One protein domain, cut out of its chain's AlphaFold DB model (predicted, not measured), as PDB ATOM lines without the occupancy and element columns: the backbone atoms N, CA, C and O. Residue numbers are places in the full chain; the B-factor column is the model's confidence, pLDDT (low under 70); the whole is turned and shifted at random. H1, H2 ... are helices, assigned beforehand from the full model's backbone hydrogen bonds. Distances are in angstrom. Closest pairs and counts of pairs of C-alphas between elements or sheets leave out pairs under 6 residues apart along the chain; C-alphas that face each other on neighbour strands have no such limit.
ATOM      1  N   VAL A   2     -14.549  13.334   1.659       92.50
ATOM      2  CA  VAL A   2     -15.927  13.168   2.139       92.50
ATOM      3  C   VAL A   2     -16.857  12.850   0.968       92.50
ATOM      4  O   VAL A   2     -16.824  13.535  -0.056       92.50
ATOM      5  N   LYS A   3     -17.688  11.812   1.110       94.62
ATOM      6  CA  LYS A   3     -18.641  11.385   0.075       94.62
ATOM      7  C   LYS A   3     -20.055  11.846   0.417       94.62
ATOM      8  O   LYS A   3     -20.554  11.605   1.517       94.62
ATOM      9  N   ARG A   4     -20.755  12.443  -0.556       95.31
ATOM     10  CA  ARG A   4     -22.188  12.755  -0.426       95.31
ATOM     11  C   ARG A   4     -22.995  11.456  -0.461       95.31
ATOM     12  O   ARG A   4     -23.068  10.799  -1.495       95.31
ATOM     13  N   ARG A   5     -23.617  11.098   0.662       94.94
ATOM     14  CA  ARG A   5     -24.479   9.912   0.787       94.94
ATOM     15  C   ARG A   5     -25.955  10.308   0.707       94.94
ATOM     16  O   ARG A   5     -26.337  11.375   1.180       94.94
ATOM     17  N   ASN A   6     -26.787   9.452   0.113       97.06
ATOM     18  CA  ASN A   6     -28.236   9.653   0.052       97.06
ATOM     19  C   ASN A   6     -28.887   9.213   1.379       97.06
ATOM     20  O   ASN A   6     -28.748   8.060   1.784       97.06
ATOM     21  N   LEU A   7     -29.608  10.127   2.035       96.94
ATOM     22  CA  LEU A   7     -30.255   9.878   3.330       96.94
ATOM     23  C   LEU A   7     -31.366   8.822   3.251       96.94
ATOM     24  O   LEU A   7     -31.468   7.980   4.138       96.94
ATOM     25  N   VAL A   8     -32.159   8.825   2.175       97.69
ATOM     26  CA  VAL A   8     -33.236   7.846   1.950       97.69
ATOM     27  C   VAL A   8     -32.649   6.447   1.776       97.69
ATOM     28  O   VAL A   8     -33.150   5.490   2.360       97.69
ATOM     29  N   PHE A   9     -31.542   6.330   1.039       96.88
ATOM     30  CA  PHE A   9     -30.838   5.057   0.888       96.88
ATOM     31  C   PHE A   9     -30.359   4.514   2.241       96.88
ATOM     32  O   PHE A   9     -30.601   3.350   2.538       96.88
ATOM     33  N   ILE A  10     -29.740   5.353   3.082       96.75
ATOM     34  CA  ILE A  10     -29.298   4.949   4.430       96.75
ATOM     35  C   ILE A  10     -30.490   4.456   5.258       96.75
ATOM     36  O   ILE A  10     -30.423   3.371   5.833       96.75
ATOM     37  N   ALA A  11     -31.584   5.223   5.284       96.69
ATOM     38  CA  ALA A  11     -32.771   4.905   6.077       96.69
ATOM     39  C   ALA A  11     -33.451   3.593   5.653       96.69
ATOM     40  O   ALA A  11     -34.005   2.900   6.500       96.69
ATOM     41  N   ILE A  12     -33.396   3.238   4.366       97.44
ATOM     42  CA  ILE A  12     -33.980   2.001   3.833       97.44
ATOM     43  C   ILE A  12     -33.021   0.817   4.002       97.44
ATOM     44  O   ILE A  12     -33.415  -0.248   4.470       97.44
ATOM     45  N   VAL A  13     -31.747   0.979   3.649       97.38
ATOM     46  CA  VAL A  13     -30.787  -0.136   3.623       97.38
ATOM     47  C   VAL A  13     -30.335  -0.543   5.025       97.38
ATOM     48  O   VAL A  13     -30.086  -1.725   5.269       97.38
ATOM     49  N   PHE A  14     -30.277   0.395   5.975       97.06
ATOM     50  CA  PHE A  14     -29.937   0.087   7.363       97.06
ATOM     51  C   PHE A  14     -30.847  -0.994   7.986       97.06
ATOM     52  O   PHE A  14     -30.313  -2.031   8.395       97.06
ATOM     53  N   PRO A  15     -32.187  -0.838   8.024       96.69
ATOM     54  CA  PRO A  15     -33.067  -1.878   8.551       96.69
ATOM     55  C   PRO A  15     -33.126  -3.118   7.650       96.69
ATOM     56  O   PRO A  15     -33.163  -4.227   8.176       96.69
ATOM     57  N   LEU A  16     -33.069  -2.972   6.317       96.94
ATOM     58  CA  LEU A  16     -33.097  -4.123   5.395       96.94
ATOM     59  C   LEU A  16     -31.918  -5.082   5.592       96.94
ATOM     60  O   LEU A  16     -32.052  -6.282   5.382       96.94
ATOM     61  N   THR A  17     -30.766  -4.559   6.005       97.38
ATOM     62  CA  THR A  17     -29.561  -5.356   6.276       97.38
ATOM     63  C   THR A  17     -29.419  -5.741   7.747       97.38
ATOM     64  O   THR A  17     -28.353  -6.204   8.151       97.38
ATOM     65  N   LEU A  18     -30.460  -5.531   8.564       94.81
ATOM     66  CA  LEU A  18     -30.458  -5.812  10.005       94.81
ATOM     67  C   LEU A  18     -29.262  -5.171  10.734       94.81
ATOM     68  O   LEU A  18     -28.654  -5.771  11.617       94.81
ATOM     69  N   GLY A  19     -28.893  -3.949  10.338       90.69
ATOM     70  CA  GLY A  19     -27.789  -3.202  10.941       90.69
ATOM     71  C   GLY A  19     -26.394  -3.522  10.391       90.69
ATOM     72  O   GLY A  19     -25.460  -2.782  10.704       90.69
ATOM     73  N   ILE A  20     -26.226  -4.523   9.512       95.69
ATOM     74  CA  ILE A  20     -24.927  -4.823   8.871       95.69
ATOM     75  C   ILE A  20     -24.436  -3.623   8.050       95.69
ATOM     76  O   ILE A  20     -23.266  -3.249   8.134       95.69
ATOM     77  N   TYR A  21     -25.332  -2.954   7.313       96.50
ATOM     78  CA  TYR A  21     -24.990  -1.708   6.621       96.50
ATOM     79  C   TYR A  21     -24.518  -0.619   7.590       96.50
ATOM     80  O   TYR A  21     -23.654   0.174   7.229       96.50
ATOM     81  N   GLY A  22     -25.032  -0.594   8.822       96.19
ATOM     82  CA  GLY A  22     -24.586   0.332   9.862       96.19
ATOM     83  C   GLY A  22     -23.110   0.160  10.214       96.19
ATOM     84  O   GLY A  22     -22.410   1.156  10.351       96.19
ATOM     85  N   LEU A  23     -22.611  -1.081  10.272       96.81
ATOM     86  CA  LEU A  23     -21.192  -1.370  10.520       96.81
ATOM     87  C   LEU A  23     -20.306  -0.885   9.366       96.81
ATOM     88  O   LEU A  23     -19.300  -0.213   9.592       96.81
ATOM     89  N   TYR A  24     -20.713  -1.171   8.125       96.50
ATOM     90  CA  TYR A  24     -20.038  -0.648   6.935       96.50
ATOM     91  C   TYR A  24     -20.032   0.886   6.918       96.50
ATOM     92  O   TYR A  24     -18.996   1.510   6.695       96.50
ATOM     93  N   TRP A  25     -21.192   1.500   7.162       97.69
ATOM     94  CA  TRP A  25     -21.354   2.947   7.173       97.69
ATOM     95  C   TRP A  25     -20.490   3.589   8.260       97.69
ATOM     96  O   TRP A  25     -19.820   4.582   7.981       97.69
ATOM     97  N   PHE A  26     -20.444   3.000   9.457       97.88
ATOM     98  CA  PHE A  26     -19.617   3.463  10.570       97.88
ATOM     99  C   PHE A  26     -18.128   3.434  10.213       97.88
ATOM    100  O   PHE A  26     -17.451   4.445  10.355       97.88
ATOM    101  N   TYR A  27     -17.633   2.325   9.652       98.00
ATOM    102  CA  TYR A  27     -16.247   2.229   9.185       98.00
ATOM    103  C   TYR A  27     -15.925   3.269   8.100       98.00
ATOM    104  O   TYR A  27     -14.972   4.037   8.225       98.00
ATOM    105  N   ALA A  28     -16.751   3.339   7.049       97.31
ATOM    106  CA  ALA A  28     -16.508   4.223   5.910       97.31
ATOM    107  C   ALA A  28     -16.587   5.712   6.289       97.31
ATOM    108  O   ALA A  28     -15.908   6.545   5.694       97.31
ATOM    109  N   THR A  29     -17.440   6.070   7.250       97.75
ATOM    110  CA  THR A  29     -17.523   7.446   7.761       97.75
ATOM    111  C   THR A  29     -16.398   7.752   8.740       97.75
ATOM    112  O   THR A  29     -15.874   8.860   8.687       97.75
ATOM    113  N   ALA A  30     -15.954   6.788   9.554       97.69
ATOM    114  CA  ALA A  30     -14.770   6.939  10.396       97.69
ATOM    115  C   ALA A  30     -13.513   7.228   9.557       97.69
ATOM    116  O   ALA A  30     -12.793   8.168   9.872       97.69
ATOM    117  N   GLU A  31     -13.287   6.515   8.445       97.62
ATOM    118  CA  GLU A  31     -12.178   6.824   7.519       97.62
ATOM    119  C   GLU A  31     -12.239   8.265   6.989       97.62
ATOM    120  O   GLU A  31     -11.231   8.972   6.941       97.62
ATOM    121  N   GLU A  32     -13.429   8.724   6.594       97.50
ATOM    122  CA  GLU A  32     -13.621  10.086   6.089       97.50
ATOM    123  C   GLU A  32     -13.399  11.148   7.168       97.50
ATOM    124  O   GLU A  32     -12.787  12.177   6.877       97.50
ATOM    125  N   LEU A  33     -13.867  10.902   8.393       97.56
ATOM    126  CA  LEU A  33     -13.689  11.789   9.541       97.56
ATOM    127  C   LEU A  33     -12.218  11.887   9.948       97.56
ATOM    128  O   LEU A  33     -11.704  12.998  10.049       97.56
ATOM    129  N   ILE A  34     -11.531  10.752  10.094       97.00
ATOM    130  CA  ILE A  34     -10.107  10.691  10.454       97.00
ATOM    131  C   ILE A  34      -9.274  11.458   9.421       97.00
ATOM    132  O   ILE A  34      -8.485  12.332   9.778       97.00
ATOM    133  N   ALA A  35      -9.512  11.213   8.127       96.38
ATOM    134  CA  ALA A  35      -8.789  11.891   7.054       96.38
ATOM    135  C   ALA A  35      -9.097  13.397   6.979       96.38
ATOM    136  O   ALA A  35      -8.200  14.200   6.726       96.38
ATOM    137  N   THR A  36     -10.356  13.796   7.190       97.12
ATOM    138  CA  THR A  36     -10.772  15.213   7.150       97.12
ATOM    139  C   THR A  36     -10.217  15.991   8.340       97.12
ATOM    140  O   THR A  36      -9.766  17.123   8.179       97.12
ATOM    141  N   ASN A  37     -10.194  15.364   9.515       96.75
ATOM    142  CA  ASN A  37      -9.696  15.961  10.750       96.75
ATOM    143  C   ASN A  37      -8.177  15.818  10.922       96.75
ATOM    144  O   ASN A  37      -7.642  16.328  11.901       96.75
ATOM    145  N   LYS A  38      -7.482  15.144   9.992       95.69
ATOM    146  CA  LYS A  38      -6.041  14.840  10.077       95.69
ATOM    147  C   LYS A  38      -5.668  14.129  11.388       95.69
ATOM    148  O   LYS A  38      -4.652  14.447  12.000       95.69
ATOM    149  N   GLN A  39      -6.515  13.203  11.829       95.88
ATOM    150  CA  GLN A  39      -6.271  12.390  13.020       95.88
ATOM    151  C   GLN A  39      -5.325  11.232  12.686       95.88
ATOM    152  O   GLN A  39      -5.440  10.621  11.623       95.88
ATOM    153  N   GLU A  40      -4.421  10.900  13.605       94.56
ATOM    154  CA  GLU A  40      -3.584   9.693  13.536       94.56
ATOM    155  C   GLU A  40      -4.308   8.509  14.194       94.56
ATOM    156  O   GLU A  40      -3.828   7.899  15.145       94.56
ATOM    157  N   ASP A  41      -5.508   8.213  13.698       95.88
ATOM    158  CA  ASP A  41      -6.401   7.185  14.237       95.88
ATOM    159  C   ASP A  41      -6.639   6.046  13.239       95.88
ATOM    160  O   ASP A  41      -6.369   6.153  12.040       95.88
ATOM    161  N   ASN A  42      -7.186   4.933  13.735       95.81
ATOM    162  CA  ASN A  42      -7.491   3.750  12.938       95.81
ATOM    163  C   ASN A  42      -9.003   3.454  12.931       95.81
ATOM    164  O   ASN A  42      -9.585   3.048  13.939       95.81
TER     165      ASN A  42
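This is residues 2 to 42 of the 109 residues of the protein "DUF4234 domain-containing protein" of SAR202 cluster bacterium Io17-Chloro-G3 (UniProt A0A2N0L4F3). Two helices meet near their ends as a flat V: the long H2 is one arm, the shorter H1 is the other, and a tight turn makes the corner. Residues 2 to 6 lead into the far end of H1 across the open side of the V, and residues 38 to 42 hook back at the far end of H2. The printed part has 41 residues with two named helices, H1 then H2, and no named strand; its class is all helix. It is loose, with a radius of gyration of the C-alphas of 11.7 A, and spans 34 by 19 by 7 A.

Find C-alpha 20 at (-24.927, -4.823, 8.871); from there H2, residues 20 to 37, runs 25.8 A to C-alpha 37 at (-9.696, 15.961, 10.750). H1, residues 7 to 16, begins at C-alpha 7 at (-30.255, 9.878, 3.330) and is 14.4 A long.

Look at Phe 14 and Tyr 21, whose C-alphas, 5.3 A apart, are the closest of H1 and H2. The helices touch only at the corner, H2 with residues 20 to 22 alone. They run opposite ways at a steep tilt of 40 degrees. In H2 every O i to N i+4 pair is within hydrogen-bond range; in H1, 5 of 6 are.

The C-alphas farthest apart, those of Leu 16 and Glu 40, are 33.6 A apart. The printed part has no cut, residues 15 to 20 stand free, and no printed residue is under 70 in pLDDT.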